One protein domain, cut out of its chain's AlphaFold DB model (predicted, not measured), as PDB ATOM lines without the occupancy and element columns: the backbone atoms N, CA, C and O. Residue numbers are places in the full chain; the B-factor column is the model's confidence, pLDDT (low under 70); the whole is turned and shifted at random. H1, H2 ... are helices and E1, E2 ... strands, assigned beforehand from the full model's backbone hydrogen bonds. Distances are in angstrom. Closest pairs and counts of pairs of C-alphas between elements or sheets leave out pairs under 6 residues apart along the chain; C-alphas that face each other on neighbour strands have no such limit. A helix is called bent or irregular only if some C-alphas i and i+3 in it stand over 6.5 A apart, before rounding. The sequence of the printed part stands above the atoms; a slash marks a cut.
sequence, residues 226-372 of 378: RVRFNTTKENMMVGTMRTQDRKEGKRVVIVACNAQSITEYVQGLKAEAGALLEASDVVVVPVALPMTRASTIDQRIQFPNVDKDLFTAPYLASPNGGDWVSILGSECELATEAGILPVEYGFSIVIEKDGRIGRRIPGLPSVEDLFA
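This is residues 226 to 372 of the 378 residues of the protein "Hypothetical protein" of Eutreptiella gymnastica (UniProt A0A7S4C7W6). A twisted sheet of four strands, E4, E3, E6 and E7, is the core, with the long helix H1 along one face over E4 and E3. The other face is covered by two parts: a small sheet of three strands, E2, E1 and E5, crosses over the E4 end and is only partly face to face with it, and helix H2 slants over E3, E6 and E7. The short helix H3 grazes the large sheet, and a long stretch without named elements, residues 289 to 316, joins E4 to E5. The printed part has 147 residues, with three named helices and seven named strands in the order E1 E2 E3 H1 E4 E5 H2 E6 E7 H3; the large sheet, order E4, E3, E6, E7, is mixed, the small one, order E2, E1, E5, is antiparallel, and the class is mixed, helices and strands. It is compact and rounded, with a radius of gyration of the C-alphas of 14.4 A and spans of 41 by 30 by 29 A.

The large sheet runs E4, residues 282 to 288, E3, residues 251 to 257, E6, residues 347 to 351, and E7, residues 357 to 362. E4 and E3 are parallel at 21 degrees, with N 283 and O 251 2.8 A apart. E3 and E6 are antiparallel at 164 degrees, with N 254 and O 349 2.8 A apart. E6 and E7 are an antiparallel hairpin at 165 degrees, with N 350 and O 359 2.8 A apart. H1, residues 259 to 279, is on this sheet at a height over the sheet of 9.8 A and runs along the strands, at 8 degrees to E4 on the local plane; its closest C-alphas to E4 are those of Ala 259 and Ala 288, 4.8 A apart. E3, H1 and E4 form a strand-helix-strand unit, two parallel neighbour strands with a helix between, with a right-handed crossover. H1 is irregular, C-alphas 272 and 275 being 8.2 A apart, and has a kink of 78 degrees near residue 273. H2, residues 324 to 337, is on the opposite face from H1, at a height over the sheet of 10.2 A; it stands at 59 degrees to E6 on the local plane, only just slantwise to the strands. The small sheet holds E2, residues 237 to 240, E1, residues 226 to 229, and E5, residues 317 to 319. E1 and E2 are an antiparallel hairpin at 144 degrees, with N 227 and O 239 2.9 A apart; E1 and E5 are antiparallel at 150 degrees, with N 228 and O 318 2.8 A apart. The two sheets form a sandwich, two sheets face to face, with their strands at 80 degrees and their best planes 39 degrees apart; the closest C-alphas of E4 and E5 are those of Val 285 and Ala 317, 5.0 A apart. H3, residues 367 to 371, only grazes the large sheet with residues 369 to 371, and is close to but not clearly touching H1, the C-alphas of Ala 273 and Val 367 being the closest at 6.8 A. In H2 every O i to N i+4 pair is within hydrogen-bond range; in H1 14 of 17 are, and in H3 0 of 1, with 2 of 2 O i to N i+3 pairs within range.

E3 measures 19.5 A from first to last C-alpha, E4 19.4 A, E6 13.2 A and E7 14.4 A. H1 measures 26.8 A and H2 19.8 A. E1 begins at C-alpha 226, (238.697, 111.695, 187.716), E3 at C-alpha 251, (242.031, 120.244, 176.972), and H3 ends at C-alpha 371, (242.339, 120.970, 167.229).

The two C-alphas farthest apart are those of Lys 233 and Gly 339, 43.1 A. The printed part has no cut; the link E4 to E5, 28 residues, is long. The mean pLDDT of the printed part is 82.3, and residues 232 to 248 and 292 to 307 are under 70.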
ATOM      1  N   ARG A 226     237.334 112.183 187.578       88.06
ATOM      2  CA  ARG A 226     238.697 111.695 187.716       88.06
ATOM      3  C   ARG A 226     239.053 110.865 186.495       88.06
ATOM      4  O   ARG A 226     238.304 109.984 186.070       88.06
ATOM      5  N   VAL A 227     240.229 111.149 185.961       87.94
ATOM      6  CA  VAL A 227     240.820 110.487 184.806       87.94
ATOM      7  C   VAL A 227     242.203 109.977 185.187       87.94
ATOM      8  O   VAL A 227     242.945 110.583 185.963       87.94
ATOM      9  N   ARG A 228     242.552 108.805 184.678       86.75
ATOM     10  CA  ARG A 228     243.865 108.203 184.843       86.75
ATOM     11  C   ARG A 228     244.632 108.399 183.550       86.75
ATOM     12  O   ARG A 228     244.252 107.868 182.507       86.75
ATOM     13  N   PHE A 229     245.702 109.171 183.642       84.50
ATOM     14  CA  PHE A 229     246.582 109.443 182.518       84.50
ATOM     15  C   PHE A 229     247.661 108.376 182.452       84.50
ATOM     16  O   PHE A 229     248.214 107.984 183.488       84.50
ATOM     17  N   ASN A 230     247.991 107.940 181.240       77.81
ATOM     18  CA  ASN A 230     249.160 107.107 181.053       77.81
ATOM     19  C   ASN A 230     250.393 108.004 180.914       77.81
ATOM     20  O   ASN A 230     250.552 108.726 179.935       77.81
ATOM     21  N   THR A 231     251.234 108.031 181.945       73.19
ATOM     22  CA  THR A 231     252.538 108.696 181.886       73.19
ATOM     23  C   THR A 231     253.589 107.637 181.600       73.19
ATOM     24  O   THR A 231     253.636 106.616 182.279       73.19
ATOM     25  N   THR A 232     254.470 107.917 180.639       65.31
ATOM     26  CA  THR A 232     255.512 107.038 180.069       65.31
ATOM     27  C   THR A 232     256.513 106.450 181.086       65.31
ATOM     28  O   THR A 232     257.424 105.725 180.707       65.31
ATOM     29  N   LYS A 233     256.388 106.754 182.385       57.25
ATOM     30  CA  LYS A 233     257.303 106.338 183.458       57.25
ATOM     31  C   LYS A 233     256.556 105.644 184.595       57.25
ATOM     32  O   LYS A 233     256.461 106.245 185.655       57.25
ATOM     33  N   GLU A 234     256.005 104.447 184.358       55.69
ATOM     34  CA  GLU A 234     255.455 103.462 185.335       55.69
ATOM     35  C   GLU A 234     254.481 103.952 186.435       55.69
ATOM     36  O   GLU A 234     253.878 103.152 187.145       55.69
ATOM     37  N   ASN A 235     254.236 105.251 186.540       57.62
ATOM     38  CA  ASN A 235     253.398 105.897 187.521       57.62
ATOM     39  C   ASN A 235     252.158 106.383 186.786       57.62
ATOM     40  O   ASN A 235     252.143 107.447 186.166       57.62
ATOM     41  N   MET A 236     251.101 105.578 186.859       60.91
ATOM     42  CA  MET A 236     249.765 106.017 186.479       60.91
ATOM     43  C   MET A 236     249.356 107.166 187.401       60.91
ATOM     44  O   MET A 236     249.054 106.954 188.576       60.91
ATOM     45  N   MET A 237     249.348 108.391 186.876       64.44
ATOM     46  CA  MET A 237     248.880 109.544 187.632       64.44
ATOM     47  C   MET A 237     247.358 109.614 187.527       64.44
ATOM     48  O   MET A 237     246.788 109.743 186.439       64.44
ATOM     49  N   VAL A 238     246.692 109.523 188.674       66.94
ATOM     50  CA  VAL A 238     245.269 109.836 188.785       66.94
ATOM     51  C   VAL A 238     245.149 111.342 188.969       66.94
ATOM     52  O   VAL A 238     245.650 111.877 189.953       66.94
ATOM     53  N   GLY A 239     244.505 112.016 188.020       64.12
ATOM     54  CA  GLY A 239     244.224 113.447 188.088       64.12
ATOM     55  C   GLY A 239     242.735 113.726 187.916       64.12
ATOM     56  O   GLY A 239     241.979 112.899 187.409       64.12
ATOM     57  N   THR A 240     242.290 114.897 188.347       66.88
ATOM     58  CA  THR A 240     240.995 115.452 187.939       66.88
ATOM     59  C   THR A 240     241.136 116.118 186.574       66.88
ATOM     60  O   THR A 240     242.206 116.639 186.244       66.88
ATOM     61  N   MET A 241     240.065 116.130 185.776       67.19
ATOM     62  CA  MET A 241     240.050 116.907 184.525       67.19
ATOM     63  C   MET A 241     240.292 118.392 184.798       67.19
ATOM     64  O   MET A 241     241.046 119.051 184.093       67.19
ATOM     65  N   ARG A 242     239.728 118.890 185.901       60.69
ATOM     66  CA  ARG A 242     239.990 120.213 186.460       60.69
ATOM     67  C   ARG A 242     241.294 120.195 187.242       60.69
ATOM     68  O   ARG A 242     241.286 120.136 188.469       60.69
ATOM     69  N   THR A 243     242.430 120.154 186.569       50.56
ATOM     70  CA  THR A 243     243.709 120.224 187.279       50.56
ATOM     71  C   THR A 243     244.225 121.658 187.270       50.56
ATOM     72  O   THR A 243     245.122 122.004 186.514       50.56
ATOM     73  N   GLN A 244     243.706 122.475 188.199       49.31
ATOM     74  CA  GLN A 244     244.469 123.615 188.736       49.31
ATOM     75  C   GLN A 244     245.843 123.157 189.275       49.31
ATOM     76  O   GLN A 244     246.782 123.944 189.309       49.31
ATOM     77  N   ASP A 245     245.991 121.868 189.616       46.59
ATOM     78  CA  ASP A 245     247.269 121.259 190.009       46.59
ATOM     79  C   ASP A 245     248.201 120.931 188.827       46.59
ATOM     80  O   ASP A 245     249.342 120.508 189.037       46.59
ATOM     81  N   ARG A 246     247.766 121.119 187.572       51.66
ATOM     82  CA  ARG A 246     248.656 121.033 186.411       51.66
ATOM     83  C   ARG A 246     249.151 122.424 186.059       51.66
ATOM     84  O   ARG A 246     248.388 123.289 185.653       51.66
ATOM     85  N   LYS A 247     250.472 122.591 186.106       48.34
ATOM     86  CA  LYS A 247     251.171 123.742 185.510       48.34
ATOM     87  C   LYS A 247     250.947 123.860 183.987       48.34
ATOM     88  O   LYS A 247     251.287 124.886 183.417       48.34
ATOM     89  N   GLU A 248     250.357 122.839 183.361       59.88
ATOM     90  CA  GLU A 248     250.087 122.707 181.924       59.88
ATOM     91  C   GLU A 248     248.678 122.110 181.723       59.88
ATOM     92  O   GLU A 248     248.522 120.919 181.448       59.88
ATOM     93  N   GLY A 249     247.623 122.892 181.978       70.56
ATOM     94  CA  GLY A 249     246.242 122.444 181.764       70.56
ATOM     95  C   GLY A 249     246.053 121.925 180.334       70.56
ATOM     96  O   GLY A 249     246.299 122.658 179.377       70.56
ATOM     97  N   LYS A 250     245.647 120.659 180.191       86.94
ATOM     98  CA  LYS A 250     245.338 120.038 178.897       86.94
ATOM     99  C   LYS A 250     243.832 120.075 178.658       86.94
ATOM    100  O   LYS A 250     243.072 119.812 179.588       86.94
ATOM    101  N   ARG A 251     243.420 120.362 177.425       90.38
ATOM    102  CA  ARG A 251     242.031 120.244 176.972       90.38
ATOM    103  C   ARG A 251     241.650 118.766 176.957       90.38
ATOM    104  O   ARG A 251     242.421 117.934 176.479       90.38
ATOM    105  N   VAL A 252     240.485 118.426 177.493       92.06
ATOM    106  CA  VAL A 252     240.022 117.039 177.600       92.06
ATOM    107  C   VAL A 252     238.846 116.834 176.659       92.06
ATOM    108  O   VAL A 252     237.841 117.520 176.770       92.06
ATOM    109  N   VAL A 253     238.947 115.874 175.747       95.00
ATOM    110  CA  VAL A 253     237.856 115.490 174.851       95.00
ATOM    111  C   VAL A 253     237.324 114.137 175.292       95.00
ATOM    112  O   VAL A 253     237.980 113.112 175.116       95.00
ATOM    113  N   ILE A 254     236.135 114.126 175.885       95.44
ATOM    114  CA  ILE A 254     235.431 112.890 176.224       95.44
ATOM    115  C   ILE A 254     234.748 112.393 174.957       95.44
ATOM    116  O   ILE A 254     233.972 113.132 174.358       95.44
ATOM    117  N   VAL A 255     235.018 111.154 174.556       96.38
ATOM    118  CA  VAL A 255     234.393 110.519 173.390       96.38
ATOM    119  C   VAL A 255     233.581 109.333 173.880       96.38
ATOM    120  O   VAL A 255     234.150 108.349 174.352       96.38
ATOM    121  N   ALA A 256     232.258 109.432 173.796       95.12
ATOM    122  CA  ALA A 256     231.337 108.421 174.290       95.12
ATOM    123  C   ALA A 256     230.568 107.782 173.128       95.12
ATOM    124  O   ALA A 256     229.896 108.472 172.372       95.12
ATOM    125  N   CYS A 257     230.685 106.465 172.964       94.44
ATOM    126  CA  CYS A 257     230.028 105.694 171.901       94.44
ATOM    127  C   CYS A 257     229.998 104.203 172.286       94.44
ATOM    128  O   CYS A 257     230.432 103.835 173.379       94.44
ATOM    129  N   ASN A 258     229.493 103.316 171.426       92.56
ATOM    130  CA  ASN A 258     229.628 101.879 171.645       92.56
ATOM    131  C   ASN A 258     231.112 101.440 171.684       92.56
ATOM    132  O   ASN A 258     232.015 102.108 171.174       92.56
ATOM    133  N   ALA A 259     231.371 100.280 172.290       90.81
ATOM    134  CA  ALA A 259     232.730  99.778 172.486       90.81
ATOM    135  C   ALA A 259     233.493  99.477 171.178       90.81
ATOM    136  O   ALA A 259     234.716  99.621 171.141       90.81
ATOM    137  N   GLN A 260     232.795  99.061 170.116       91.69
ATOM    138  CA  GLN A 260     233.411  98.702 168.832       91.69
ATOM    139  C   GLN A 260     233.911  99.956 168.108       91.69
ATOM    140  O   GLN A 260     235.105 100.075 167.844       91.69
ATOM    141  N   SER A 261     233.033 100.939 167.922       93.56
ATOM    142  CA  SER A 261     233.333 102.221 167.288       93.56
ATOM    143  C   SER A 261     234.398 103.009 168.047       93.56
ATOM    144  O   SER A 261     235.224 103.666 167.428       93.56
ATOM    145  N   ILE A 262     234.451 102.913 169.382       93.25
ATOM    146  CA  ILE A 262     235.550 103.508 170.161       93.25
ATOM    147  C   ILE A 262     236.891 102.850 169.858       93.25
ATOM    148  O   ILE A 262     237.902 103.543 169.762       93.25
ATOM    149  N   THR A 263     236.918 101.525 169.739       92.81
ATOM    150  CA  THR A 263     238.159 100.794 169.462       92.81
ATOM    151  C   THR A 263     238.694 101.175 168.084       92.81
ATOM    152  O   THR A 263     239.870 101.512 167.958       92.81
ATOM    153  N   GLU A 264     237.816 101.206 167.080       94.19
ATOM    154  CA  GLU A 264     238.129 101.662 165.721       94.19
ATOM    155  C   GLU A 264     238.593 103.123 165.710       94.19
ATOM    156  O   GLU A 264     239.628 103.439 165.125       94.19
ATOM    157  N   TYR A 265     237.892 104.000 166.433       94.88
ATOM    158  CA  TYR A 265     238.241 105.412 166.550       94.88
ATOM    159  C   TYR A 265     239.629 105.617 167.164       94.88
ATOM    160  O   TYR A 265     240.445 106.349 166.614       94.88
ATOM    161  N   VAL A 266     239.943 104.942 168.272       94.19
ATOM    162  CA  VAL A 266     241.255 105.051 168.931       94.19
ATOM    163  C   VAL A 266     242.376 104.515 168.035       94.19
ATOM    164  O   VAL A 266     243.466 105.093 168.000       94.19
ATOM    165  N   GLN A 267     242.125 103.434 167.290       93.81
ATOM    166  CA  GLN A 267     243.086 102.892 166.325       93.81
ATOM    167  C   GLN A 267     243.329 103.853 165.156       93.81
ATOM    168  O   GLN A 267     244.488 104.119 164.833       93.81
ATOM    169  N   GLY A 268     242.266 104.418 164.574       94.25
ATOM    170  CA  GLY A 268     242.361 105.436 163.525       94.25
ATOM    171  C   GLY A 268     243.100 106.680 164.011       94.25
ATOM    172  O   GLY A 268     244.049 107.134 163.376       94.25
ATOM    173  N   LEU A 269     242.775 107.149 165.217       94.19
ATOM    174  CA  LEU A 269     243.422 108.300 165.837       94.19
ATOM    175  C   LEU A 269     244.928 108.085 166.040       94.19
ATOM    176  O   LEU A 269     245.727 108.991 165.801       94.19
ATOM    177  N   LYS A 270     245.334 106.876 166.449       92.94
ATOM    178  CA  LYS A 270     246.747 106.498 166.576       92.94
ATOM    179  C   LYS A 270     247.464 106.479 165.226       92.94
ATOM    180  O   LYS A 270     248.617 106.897 165.163       92.94
ATOM    181  N   ALA A 271     246.803 105.993 164.177       93.88
ATOM    182  CA  ALA A 271     247.379 105.906 162.840       93.88
ATOM    183  C   ALA A 271     247.532 107.282 162.171       93.88
ATOM    184  O   ALA A 271     248.557 107.544 161.548       93.88
ATOM    185  N   GLU A 272     246.536 108.159 162.316       94.19
ATOM    186  CA  GLU A 272     246.466 109.427 161.581       94.19
ATOM    187  C   GLU A 272     247.059 110.609 162.356       94.19
ATOM    188  O   GLU A 272     247.771 111.431 161.783       94.19
ATOM    189  N   ALA A 273     246.785 110.700 163.660       93.69
ATOM    190  CA  ALA A 273     247.024 111.908 164.452       93.69
ATOM    191  C   ALA A 273     247.904 111.688 165.688       93.69
ATOM    192  O   ALA A 273     248.121 112.634 166.442       93.69
ATOM    193  N   GLY A 274     248.437 110.480 165.906       92.12
ATOM    194  CA  GLY A 274     249.189 110.138 167.119       92.12
ATOM    195  C   GLY A 274     250.328 111.120 167.420       92.12
ATOM    196  O   GLY A 274     250.368 111.700 168.500       92.12
ATOM    197  N   ALA A 275     251.192 111.396 166.439       93.44
ATOM    198  CA  ALA A 275     252.312 112.331 166.608       93.44
ATOM    199  C   ALA A 275     251.859 113.782 166.869       93.44
ATOM    200  O   ALA A 275     252.502 114.509 167.625       93.44
ATOM    201  N   LEU A 276     250.747 114.205 166.259       94.50
ATOM    202  CA  LEU A 276     250.221 115.560 166.418       94.50
ATOM    203  C   LEU A 276     249.547 115.736 167.786       94.50
ATOM    204  O   LEU A 276     249.731 116.760 168.435       94.50
ATOM    205  N   LEU A 277     248.841 114.707 168.259       93.06
ATOM    206  CA  LEU A 277     248.241 114.672 169.589       93.06
ATOM    207  C   LEU A 277     249.293 114.669 170.697       93.06
ATOM    208  O   LEU A 277     249.122 115.382 171.682       93.06
ATOM    209  N   GLU A 278     250.391 113.926 170.527       91.12
ATOM    210  CA  GLU A 278     251.517 113.931 171.472       91.12
ATOM    211  C   GLU A 278     252.159 115.314 171.621       91.12
ATOM    212  O   GLU A 278     252.534 115.697 172.729       91.12
ATOM    213  N   ALA A 279     252.252 116.068 170.522       91.44
ATOM    214  CA  ALA A 279     252.758 117.438 170.519       91.44
ATOM    215  C   ALA A 279     251.735 118.472 171.029       91.44
ATOM    216  O   ALA A 279     252.101 119.617 171.289       91.44
ATOM    217  N   SER A 280     250.464 118.085 171.156       91.12
ATOM    218  CA  SER A 280     249.369 118.978 171.530       91.12
ATOM    219  C   SER A 280     248.995 118.902 173.013       91.12
ATOM    220  O   SER A 280     249.254 117.924 173.722       91.12
ATOM    221  N   ASP A 281     248.264 119.920 173.465       89.94
ATOM    222  CA  ASP A 281     247.666 119.967 174.801       89.94
ATOM    223  C   ASP A 281     246.298 119.267 174.871       89.94
ATOM    224  O   ASP A 281     245.486 119.606 175.729       89.94
ATOM    225  N   VAL A 282     246.007 118.315 173.980       92.25
ATOM    226  CA  VAL A 282     244.719 117.609 173.939       92.25
ATOM    227  C   VAL A 282     244.861 116.207 174.529       92.25
ATOM    228  O   VAL A 282     245.796 115.470 174.223       92.25
ATOM    229  N   VAL A 283     243.917 115.827 175.388       92.75
ATOM    230  CA  VAL A 283     243.777 114.464 175.906       92.75
ATOM    231  C   VAL A 283     242.410 113.927 175.537       92.75
ATOM    232  O   VAL A 283     241.394 114.535 175.856       92.75
ATOM    233  N   VAL A 284     242.378 112.752 174.924       94.62
ATOM    234  CA  VAL A 284     241.143 112.063 174.562       94.62
ATOM    235  C   VAL A 284     240.812 111.016 175.624       94.62
ATOM    236  O   VAL A 284     241.654 110.200 176.004       94.62
ATOM    237  N   VAL A 285     239.574 111.045 176.115       94.31
ATOM    238  CA  VAL A 285     239.035 110.102 177.097       94.31
ATOM    239  C   VAL A 285     237.924 109.295 176.433       94.31
ATOM    240  O   VAL A 285     236.770 109.731 176.425       94.31
ATOM    241  N   PRO A 286     238.237 108.132 175.841       94.62
ATOM    242  CA  PRO A 286     237.214 107.267 175.280       94.62
ATOM    243  C   PRO A 286     236.431 106.562 176.397       94.62
ATOM    244  O   PRO A 286     237.011 105.997 177.330       94.62
ATOM    245  N   VAL A 287     235.103 106.564 176.293       92.88
ATOM    246  CA  VAL A 287     234.191 105.937 177.257       92.88
ATOM    247  C   VAL A 287     233.152 105.102 176.521       92.88
ATOM    248  O   VAL A 287     232.294 105.650 175.837       92.88
ATOM    249  N   ALA A 288     233.188 103.773 176.667       91.38
ATOM    250  CA  ALA A 288     232.137 102.958 176.062       91.38
ATOM    251  C   ALA A 288     230.829 103.066 176.832       91.38
ATOM    252  O   ALA A 288     230.768 102.839 178.043       91.38
ATOM    253  N   LEU A 289     229.777 103.359 176.083       90.25
ATOM    254  CA  LEU A 289     228.408 103.307 176.545       90.25
ATOM    255  C   LEU A 289     227.919 101.852 176.495       90.25
ATOM    256  O   LEU A 289     228.208 101.131 175.531       90.25
ATOM    257  N   PRO A 290     227.179 101.388 177.516       82.56
ATOM    258  CA  PRO A 290     226.548 100.077 177.464       82.56
ATOM    259  C   PRO A 290     225.522 100.042 176.321       82.56
ATOM    260  O   PRO A 290     224.776 100.995 176.117       82.56
ATOM    261  N   MET A 291     225.442  98.923 175.591       70.62
ATOM    262  CA  MET A 291     224.474  98.747 174.491       70.62
ATOM    263  C   MET A 291     223.007  98.693 174.958       70.62
ATOM    264  O   MET A 291     222.087  98.661 174.139       70.62
ATOM    265  N   THR A 292     222.763  98.662 176.267       67.06
ATOM    266  CA  THR A 292     221.418  98.636 176.835       67.06
ATOM    267  C   THR A 292     220.742  99.992 176.628       67.06
ATOM    268  O   THR A 292     221.277 101.020 177.035       67.06
ATOM    269  N   ARG A 293     219.563  99.999 175.986       55.69
ATOM    270  CA  ARG A 293     218.771 101.219 175.745       55.69
ATOM    271  C   ARG A 293     218.580 102.003 177.050       55.69
ATOM    272  O   ARG A 293     218.292 101.414 178.088       55.69
ATOM    273  N   ALA A 294     218.718 103.324 176.939       53.44
ATOM    274  CA  ALA A 294     218.914 104.339 177.981       53.44
ATOM    275  C   ALA A 294     217.972 104.341 179.208       53.44
ATOM    276  O   ALA A 294     218.197 105.113 180.130       53.44
ATOM    277  N   SER A 295     216.943 103.495 179.283       48.66
ATOM    278  CA  SER A 295     215.945 103.556 180.358       48.66
ATOM    279  C   SER A 295     216.388 102.940 181.689       48.66
ATOM    280  O   SER A 295     215.642 103.005 182.664       48.66
ATOM    281  N   THR A 296     217.551 102.288 181.759       48.69
ATOM    282  CA  THR A 296     218.066 101.736 183.025       48.69
ATOM    283  C   THR A 296     219.589 101.642 182.975       48.69
ATOM    284  O   THR A 296     220.161 100.568 182.790       48.69
ATOM    285  N   ILE A 297     220.272 102.782 183.113       52.69
ATOM    286  CA  ILE A 297     221.720 102.821 183.372       52.69
ATOM    287  C   ILE A 297     221.947 102.409 184.838       52.69
ATOM    288  O   ILE A 297     222.405 103.185 185.671       52.69
ATOM    289  N   ASP A 298     221.571 101.177 185.189       47.50
ATOM    290  CA  ASP A 298     221.813 100.638 186.521       47.50
ATOM    291  C   ASP A 298     223.282 100.188 186.625       47.50
ATOM    292  O   ASP A 298     223.707  99.107 186.217       47.50
ATOM    293  N   GLN A 299     224.071 101.104 187.180       49.84
ATOM    294  CA  GLN A 299     225.211 100.876 188.073       49.84
ATOM    295  C   GLN A 299     226.532 100.317 187.551       49.84
ATOM    296  O   GLN A 299     227.484 100.278 188.335       49.84
ATOM    297  N   ARG A 300     226.697  99.945 186.281       49.06
ATOM    298  CA  ARG A 300     228.043  99.618 185.772       49.06
ATOM    299  C   ARG A 300     228.229 100.112 184.345       49.06
ATOM    300  O   ARG A 300     228.023  99.346 183.408       49.06
ATOM    301  N   ILE A 301     228.712 101.351 184.180       54.38
ATOM    302  CA  ILE A 301     229.557 101.641 183.014       54.38
ATOM    303  C   ILE A 301     230.727 100.668 183.131       54.38
ATOM    304  O   ILE A 301     231.629 100.831 183.953       54.38
ATOM    305  N   GLN A 302     230.647  99.584 182.369       52.00
ATOM    306  CA  GLN A 302     231.799  98.745 182.133       52.00
ATOM    307  C   GLN A 302     232.664  99.559 181.195       52.00
ATOM    308  O   GLN A 302     232.362  99.681 180.009       52.00
ATOM    309  N   PHE A 303     233.711 100.166 181.753       57.59
ATOM    310  CA  PHE A 303     234.787 100.668 180.922       57.59
ATOM    311  C   PHE A 303     235.202  99.496 180.056       57.59
ATOM    312  O   PHE A 303     235.450  98.408 180.596       57.59
ATOM    313  N   PRO A 304     235.122  99.667 178.733       53.16
ATOM    314  CA  PRO A 304     235.277  98.544 177.847       53.16
ATOM    315  C   PRO A 304     236.640  97.946 178.175       53.16
ATOM    316  O   PRO A 304     237.595  98.673 178.470       53.16
ATOM    317  N   ASN A 305     236.729  96.622 178.151       53.75
ATOM    318  CA  ASN A 305     238.001  95.914 178.224       53.75
ATOM    319  C   ASN A 305     238.756  96.139 176.892       53.75
ATOM    320  O   ASN A 305     239.192  95.196 176.249       53.75
ATOM    321  N   VAL A 306     238.801  97.395 176.428       60.22
ATOM    322  CA  VAL A 306     239.653  97.881 175.357       60.22
ATOM    323  C   VAL A 306     241.051  97.513 175.806       60.22
ATOM    324  O   VAL A 306     241.444  97.836 176.936       60.22
ATOM    325  N   ASP A 307     241.734  96.759 174.950       67.75
ATOM    326  CA  ASP A 307     243.048  96.208 175.230       67.75
ATOM    327  C   ASP A 307     243.902  97.267 175.913       67.75
ATOM    328  O   ASP A 307     244.024  98.397 175.435       67.75
ATOM    329  N   LYS A 308     244.473  96.925 177.072       70.12
ATOM    330  CA  LYS A 308     245.293  97.862 177.860       70.12
ATOM    331  C   LYS A 308     246.425  98.466 177.021       70.12
ATOM    332  O   LYS A 308     246.871  99.577 177.295       70.12
ATOM    333  N   ASP A 309     246.814  97.757 175.967       74.94
ATOM    334  CA  ASP A 309     247.806  98.147 174.977       74.94
ATOM    335  C   ASP A 309     247.366  99.353 174.128       74.94
ATOM    336  O   ASP A 309     248.209 100.151 173.717       74.94
ATOM    337  N   LEU A 310     246.061  99.551 173.908       72.62
ATOM    338  CA  LEU A 310     245.519 100.712 173.191       72.62
ATOM    339  C   LEU A 310     245.660 102.003 174.004       72.62
ATOM    340  O   LEU A 310     245.865 103.065 173.426       72.62
ATOM    341  N   PHE A 311     245.646 101.917 175.335       76.81
ATOM    342  CA  PHE A 311     245.793 103.066 176.236       76.81
ATOM    343  C   PHE A 311     247.242 103.414 176.578       76.81
ATOM    344  O   PHE A 311     247.487 104.166 177.519       76.81
ATOM    345  N   THR A 312     248.221 102.876 175.852       83.75
ATOM    346  CA  THR A 312     249.647 103.158 176.089       83.75
ATOM    347  C   THR A 312     250.064 104.577 175.701       83.75
ATOM    348  O   THR A 312     251.062 105.079 176.213       83.75
ATOM    349  N   ALA A 313     249.295 105.238 174.835       88.56
ATOM    350  CA  ALA A 313     249.632 106.559 174.330       88.56
ATOM    351  C   ALA A 313     249.393 107.677 175.371       88.56
ATOM    352  O   ALA A 313     248.379 107.655 176.072       88.56
ATOM    353  N   PRO A 314     250.269 108.699 175.450       87.94
ATOM    354  CA  PRO A 314     250.193 109.746 176.476       87.94
ATOM    355  C   PRO A 314     249.045 110.751 176.262       87.94
ATOM    356  O   PRO A 314     248.675 111.473 177.190       87.94
ATOM    357  N   TYR A 315     248.476 110.807 175.053       91.00
ATOM    358  CA  TYR A 315     247.293 111.610 174.722       91.00
ATOM    359  C   TYR A 315     245.971 110.881 175.011       91.00
ATOM    360  O   TYR A 315     244.905 111.466 174.839       91.00
ATOM    361  N   LEU A 316     246.019 109.619 175.450       92.06
ATOM    362  CA  LEU A 316     244.843 108.867 175.877       92.06
ATOM    363  C   LEU A 316     244.783 108.819 177.400       92.06
ATOM    364  O   LEU A 316     245.775 108.564 178.090       92.06
ATOM    365  N   ALA A 317     243.591 109.034 177.939       91.00
ATOM    366  CA  ALA A 317     243.318 108.835 179.351       91.00
ATOM    367  C   ALA A 317     242.117 107.915 179.534       91.00
ATOM    368  O   ALA A 317     241.215 107.854 178.703       91.00
ATOM    369  N   SER A 318     242.118 107.186 180.644       89.19
ATOM    370  CA  SER A 318     241.002 106.322 181.014       89.19
ATOM    371  C   SER A 318     240.159 106.988 182.102       89.19
ATOM    372  O   SER A 318     240.713 107.608 183.015       89.19
ATOM    373  N   PRO A 319     238.828 106.885 182.047       89.81
ATOM    374  CA  PRO A 319     237.975 107.282 183.166       89.81
ATOM    375  C   PRO A 319     238.344 106.479 184.428       89.81
ATOM    376  O   PRO A 319     238.630 105.283 184.358       89.81
ATOM    377  N   ASN A 320     238.385 107.126 185.597       86.25
ATOM    378  CA  ASN A 320     238.831 106.479 186.834       86.25
ATOM    379  C   ASN A 320     238.110 106.996 188.083       86.25
ATOM    380  O   ASN A 320     238.517 107.999 188.660       86.25
ATOM    381  N   GLY A 321     237.117 106.252 188.573       83.12
ATOM    382  CA  GLY A 321     236.326 106.644 189.747       83.12
ATOM    383  C   GLY A 321     235.482 107.902 189.508       83.12
ATOM    384  O   GLY A 321     235.511 108.481 188.428       83.12
ATOM    385  N   GLY A 322     234.734 108.341 190.521       82.56
ATOM    386  CA  GLY A 322     233.747 109.419 190.364       82.56
ATOM    387  C   GLY A 322     232.443 108.939 189.716       82.56
ATOM    388  O   GLY A 322     232.292 107.757 189.411       82.56
ATOM    389  N   ASP A 323     231.502 109.864 189.527       88.12
ATOM    390  CA  ASP A 323     230.142 109.567 189.062       88.12
ATOM    391  C   ASP A 323     229.985 109.732 187.540       88.12
ATOM    392  O   ASP A 323     229.142 110.472 187.036       88.12
ATOM    393  N   TRP A 324     230.844 109.038 186.788       89.12
ATOM    394  CA  TRP A 324     230.787 109.019 185.321       89.12
ATOM    395  C   TRP A 324     229.429 108.565 184.787       89.12
ATOM    396  O   TRP A 324     229.020 108.996 183.715       89.12
ATOM    397  N   VAL A 325     228.757 107.683 185.527       88.00
ATOM    398  CA  VAL A 325     227.496 107.063 185.124       88.00
ATOM    399  C   VAL A 325     226.369 108.079 185.107       88.00
ATOM    400  O   VAL A 325     225.726 108.241 184.075       88.00
ATOM    401  N   SER A 326     226.163 108.780 186.222       87.94
ATOM    402  CA  SER A 326     225.123 109.801 186.324       87.94
ATOM    403  C   SER A 326     225.376 110.947 185.344       87.94
ATOM    404  O   SER A 326     224.489 111.333 184.583       87.94
ATOM    405  N   ILE A 327     226.625 111.423 185.286       90.00
ATOM    406  CA  ILE A 327     226.996 112.569 184.451       90.00
ATOM    407  C   ILE A 327     226.818 112.246 182.961       90.00
ATOM    408  O   ILE A 327     226.119 112.973 182.259       90.00
ATOM    409  N   LEU A 328     227.379 111.135 182.466       91.50
ATOM    410  CA  LEU A 328     227.187 110.753 181.063       91.50
ATOM    411  C   LEU A 328     225.750 110.322 180.761       91.50
ATOM    412  O   LEU A 328     225.330 110.444 179.614       91.50
ATOM    413  N   GLY A 329     224.997 109.857 181.761       90.56
ATOM    414  CA  GLY A 329     223.566 109.588 181.642       90.56
ATOM    415  C   GLY A 329     222.787 110.835 181.229       90.56
ATOM    416  O   GLY A 329     222.099 110.802 180.211       90.56
ATOM    417  N   SER A 330     222.987 111.952 181.936       90.12
ATOM    418  CA  SER A 330     222.353 113.234 181.582       90.12
ATOM    419  C   SER A 330     222.735 113.721 180.176       90.12
ATOM    420  O   SER A 330     221.886 114.169 179.413       90.12
ATOM    421  N   GLU A 331     223.993 113.540 179.766       91.12
ATOM    422  CA  GLU A 331     224.449 113.908 178.417       91.12
ATOM    423  C   GLU A 331     223.871 112.986 177.329       91.12
ATOM    424  O   GLU A 331     223.573 113.434 176.222       91.12
ATOM    425  N   CYS A 332     223.641 111.704 177.639       91.88
ATOM    426  CA  CYS A 332     222.945 110.784 176.738       91.88
ATOM    427  C   CYS A 332     221.474 111.176 176.554       91.88
ATOM    428  O   CYS A 332     220.958 111.072 175.439       91.88
ATOM    429  N   GLU A 333     220.800 111.621 177.617       89.56
ATOM    430  CA  GLU A 333     219.431 112.141 177.549       89.56
ATOM    431  C   GLU A 333     219.378 113.390 176.664       89.56
ATOM    432  O   GLU A 333     218.615 113.408 175.699       89.56
ATOM    433  N   LEU A 334     220.269 114.362 176.888       88.25
ATOM    434  CA  LEU A 334     220.369 115.574 176.066       88.25
ATOM    435  C   LEU A 334     220.647 115.267 174.587       88.25
ATOM    436  O   LEU A 334     220.024 115.849 173.697       88.25
ATOM    437  N   ALA A 335     221.558 114.335 174.299       88.38
ATOM    438  CA  ALA A 335     221.829 113.897 172.932       88.38
ATOM    439  C   ALA A 335     220.601 113.219 172.294       88.38
ATOM    440  O   ALA A 335     220.291 113.476 171.130       88.38
ATOM    441  N   THR A 336     219.861 112.419 173.069       89.06
ATOM    442  CA  THR A 336     218.624 111.764 172.614       89.06
ATOM    443  C   THR A 336     217.521 112.784 172.327       89.06
ATOM    444  O   THR A 336     216.851 112.681 171.299       89.06
ATOM    445  N   GLU A 337     217.358 113.801 173.177       87.06
ATOM    446  CA  GLU A 337     216.428 114.920 172.953       87.06
ATOM    447  C   GLU A 337     216.777 115.719 171.689       87.06
ATOM    448  O   GLU A 337     215.882 116.170 170.973       87.06
ATOM    449  N   ALA A 338     218.068 115.837 171.369       85.75
ATOM    450  CA  ALA A 338     218.555 116.438 170.127       85.75
ATOM    451  C   ALA A 338     218.405 115.527 168.888       85.75
ATOM    452  O   ALA A 338     218.766 115.932 167.783       85.75
ATOM    453  N   GLY A 339     217.871 114.310 169.044       89.06
ATOM    454  CA  GLY A 339     217.660 113.350 167.956       89.06
ATOM    455  C   GLY A 339     218.894 112.521 167.583       89.06
ATOM    456  O   GLY A 339     218.896 111.873 166.537       89.06
ATOM    457  N   ILE A 340     219.937 112.521 168.414       90.38
ATOM    458  CA  ILE A 340     221.156 111.726 168.219       90.38
ATOM    459  C   ILE A 340     221.014 110.435 169.021       90.38
ATOM    460  O   ILE A 340     220.663 110.477 170.195       90.38
ATOM    461  N   LEU A 341     221.318 109.281 168.420       91.62
ATOM    462  CA  LEU A 341     221.370 108.001 169.137       91.62
ATOM    463  C   LEU A 341     222.774 107.805 169.739       91.62
ATOM    464  O   LEU A 341     223.688 107.436 168.995       91.62
ATOM    465  N   PRO A 342     222.982 107.997 171.061       91.38
ATOM    466  CA  PRO A 342     224.325 108.056 171.650       91.38
ATOM    467  C   PRO A 342     225.104 106.745 171.522       91.38
ATOM    468  O   PRO A 342     226.321 106.741 171.401       91.38
ATOM    469  N   VAL A 343     224.401 105.611 171.534       91.44
ATOM    470  CA  VAL A 343     225.022 104.283 171.419       91.44
ATOM    471  C   VAL A 343     225.483 103.999 169.983       91.44
ATOM    472  O   VAL A 343     226.490 103.324 169.786       91.44
ATOM    473  N   GLU A 344     224.753 104.488 168.981       92.44
ATOM    474  CA  GLU A 344     225.013 104.176 167.570       92.44
ATOM    475  C   GLU A 344     226.012 105.151 166.951       92.44
ATOM    476  O   GLU A 344     227.017 104.724 166.390       92.44
ATOM    477  N   TYR A 345     225.765 106.453 167.100       93.38
ATOM    478  CA  TYR A 345     226.597 107.494 166.494       93.38
ATOM    479  C   TYR A 345     227.679 108.007 167.443       93.38
ATOM    480  O   TYR A 345     228.733 108.455 166.995       93.38
ATOM    481  N   GLY A 346     227.444 107.918 168.752       94.25
ATOM    482  CA  GLY A 346     228.297 108.541 169.753       94.25
ATOM    483  C   GLY A 346     228.053 110.037 169.903       94.25
ATOM    484  O   GLY A 346     227.258 110.657 169.194       94.25
ATOM    485  N   PHE A 347     228.757 110.621 170.857       95.44
ATOM    486  CA  PHE A 347     228.914 112.058 171.015       95.44
ATOM    487  C   PHE A 347     230.274 112.342 171.641       95.44
ATOM    488  O   PHE A 347     230.908 111.466 172.243       95.44
ATOM    489  N   SER A 348     230.715 113.590 171.540       96.25
ATOM    490  CA  SER A 348     231.890 114.042 172.270       96.25
ATOM    491  C   SER A 348     231.682 115.374 172.964       96.25
ATOM    492  O   SER A 348     230.899 116.224 172.537       96.25
ATOM    493  N   ILE A 349     232.379 115.525 174.084       94.25
ATOM    494  CA  ILE A 349     232.353 116.713 174.929       94.25
ATOM    495  C   ILE A 349     233.780 117.224 175.031       94.25
ATOM    496  O   ILE A 349     234.668 116.523 175.515       94.25
ATOM    497  N   VAL A 350     233.986 118.453 174.581       92.38
ATOM    498  CA  VAL A 350     235.246 119.172 174.710       92.38
ATOM    499  C   VAL A 350     235.200 119.977 176.001       92.38
ATOM    500  O   VAL A 350     234.341 120.841 176.179       92.38
ATOM    501  N   ILE A 351     236.118 119.671 176.908       90.38
ATOM    502  CA  ILE A 351     236.325 120.364 178.175       90.38
ATOM    503  C   ILE A 351     237.605 121.181 178.047       90.38
ATOM    504  O   ILE A 351     238.683 120.638 177.789       90.38
ATOM    505  N   GLU A 352     237.472 122.484 178.241       88.56
ATOM    506  CA  GLU A 352     238.560 123.441 178.114       88.56
ATOM    507  C   GLU A 352     239.556 123.358 179.271       88.56
ATOM    508  O   GLU A 352     239.330 122.705 180.295       88.56
ATOM    509  N   LYS A 353     240.691 124.049 179.117       85.69
ATOM    510  CA  LYS A 353     241.779 124.060 180.110       85.69
ATOM    511  C   LYS A 353     241.344 124.606 181.478       85.69
ATOM    512  O   LYS A 353     241.938 124.249 182.494       85.69
ATOM    513  N   ASP A 354     240.312 125.448 181.524       79.19
ATOM    514  CA  ASP A 354     239.717 125.988 182.755       79.19
ATOM    515  C   ASP A 354     238.669 125.048 183.400       79.19
ATOM    516  O   ASP A 354     238.155 125.316 184.495       79.19
ATOM    517  N   GLY A 355     238.380 123.918 182.746       79.50
ATOM    518  CA  GLY A 355     237.386 122.933 183.151       79.50
ATOM    519  C   GLY A 355     235.955 123.275 182.737       79.50
ATOM    520  O   GLY A 355     235.036 122.587 183.176       79.50
ATOM    521  N   ARG A 356     235.719 124.323 181.940       83.44
ATOM    522  CA  ARG A 356     234.394 124.584 181.362       83.44
ATOM    523  C   ARG A 356     234.137 123.654 180.184       83.44
ATOM    524  O   ARG A 356     235.053 123.225 179.494       83.44
ATOM    525  N   ILE A 357     232.865 123.359 179.939       87.31
ATOM    526  CA  ILE A 357     232.452 122.674 178.713       87.31
ATOM    527  C   ILE A 357     232.538 123.691 177.575       87.31
ATOM    528  O   ILE A 357     231.767 124.651 177.574       87.31
ATOM    529  N   GLY A 358     233.450 123.477 176.630       86.50
ATOM    530  CA  GLY A 358     233.587 124.308 175.436       86.50
ATOM    531  C   GLY A 358     232.539 123.940 174.393       86.50
ATOM    532  O   GLY A 358     231.645 124.725 174.081       86.50
ATOM    533  N   ARG A 359     232.592 122.699 173.894       90.44
ATOM    534  CA  ARG A 359     231.769 122.247 172.761       90.44
ATOM    535  C   ARG A 359     231.201 120.847 172.977       90.44
ATOM    536  O   ARG A 359     231.879 119.972 173.508       90.44
ATOM    537  N   ARG A 360     229.967 120.629 172.518       92.38
ATOM    538  CA  ARG A 360     229.369 119.296 172.349       92.38
ATOM    539  C   ARG A 360     229.291 119.001 170.860       92.38
ATOM    540  O   ARG A 360     228.765 119.821 170.112       92.38
ATOM    541  N   ILE A 361     229.836 117.870 170.443       94.31
ATOM    542  CA  ILE A 361     229.905 117.482 169.036       94.31
ATOM    543  C   ILE A 361     229.061 116.215 168.868       94.31
ATOM    544  O   ILE A 361     229.280 115.243 169.602       94.31
ATOM    545  N   PRO A 362     228.082 116.210 167.946       93.31
ATOM    546  CA  PRO A 362     227.333 115.006 167.627       93.31
ATOM    547  C   PRO A 362     228.255 113.996 166.937       93.31
ATOM    548  O   PRO A 362     228.952 114.339 165.985       93.31
ATOM    549  N   GLY A 363     228.238 112.746 167.391       94.19
ATOM    550  CA  GLY A 363     229.076 111.696 166.829       94.19
ATOM    551  C   GLY A 363     230.502 111.635 167.382       94.19
ATOM    552  O   GLY A 363     230.847 112.245 168.400       94.19
ATOM    553  N   LEU A 364     231.338 110.858 166.693       95.56
ATOM    554  CA  LEU A 364     232.777 110.791 166.934       95.56
ATOM    555  C   LEU A 364     233.456 112.030 166.318       95.56
ATOM    556  O   LEU A 364     233.197 112.329 165.150       95.56
ATOM    557  N   PRO A 365     234.308 112.752 167.064       96.19
ATOM    558  CA  PRO A 365     234.943 113.962 166.557       96.19
ATOM    559  C   PRO A 365     235.990 113.620 165.492       96.19
ATOM    560  O   PRO A 365     236.704 112.626 165.615       96.19
ATOM    561  N   SER A 366     236.110 114.451 164.457       95.38
ATOM    562  CA  SER A 366     237.212 114.338 163.497       95.38
ATOM    563  C   SER A 366     238.541 114.795 164.117       95.38
ATOM    564  O   SER A 366     238.563 115.454 165.156       95.38
ATOM    565  N   VAL A 367     239.673 114.495 163.473       94.38
ATOM    566  CA  VAL A 367     240.983 115.011 163.915       94.38
ATOM    567  C   VAL A 367     240.977 116.544 163.952       94.38
ATOM    568  O   VAL A 367     241.454 117.135 164.915       94.38
ATOM    569  N   GLU A 368     240.378 117.190 162.951       93.50
ATOM    570  CA  GLU A 368     240.249 118.651 162.874       93.50
ATOM    571  C   GLU A 368     239.437 119.213 164.048       93.50
ATOM    572  O   GLU A 368     239.808 120.229 164.634       93.50
ATOM    573  N   ASP A 369     238.386 118.507 164.466       92.44
ATOM    574  CA  ASP A 369     237.551 118.895 165.601       92.44
ATOM    575  C   ASP A 369     238.280 118.891 166.945       92.44
ATOM    576  O   ASP A 369     237.898 119.642 167.849       92.44
ATOM    577  N   LEU A 370     239.311 118.056 167.092       92.81
ATOM    578  CA  LEU A 370     240.129 118.006 168.306       92.81
ATOM    579  C   LEU A 370     241.022 119.243 168.439       92.81
ATOM    580  O   LEU A 370     241.309 119.673 169.558       92.81
ATOM    581  N   PHE A 371     241.442 119.812 167.305       91.00
ATOM    582  CA  PHE A 371     242.339 120.970 167.229       91.00
ATOM    583  C   PHE A 371     241.634 122.271 166.881       91.00
ATOM    584  O   PHE A 371     242.297 123.307 166.805       91.00
ATOM    585  N   ALA A 372     240.315 122.230 166.680       89.00
ATOM    586  CA  ALA A 372     239.522 123.426 166.470       89.00
ATOM    587  C   ALA A 372     239.878 124.446 167.566       89.00
ATOM    588  O   ALA A 372     239.940 124.075 168.751       89.00
TER     589      ALA A 372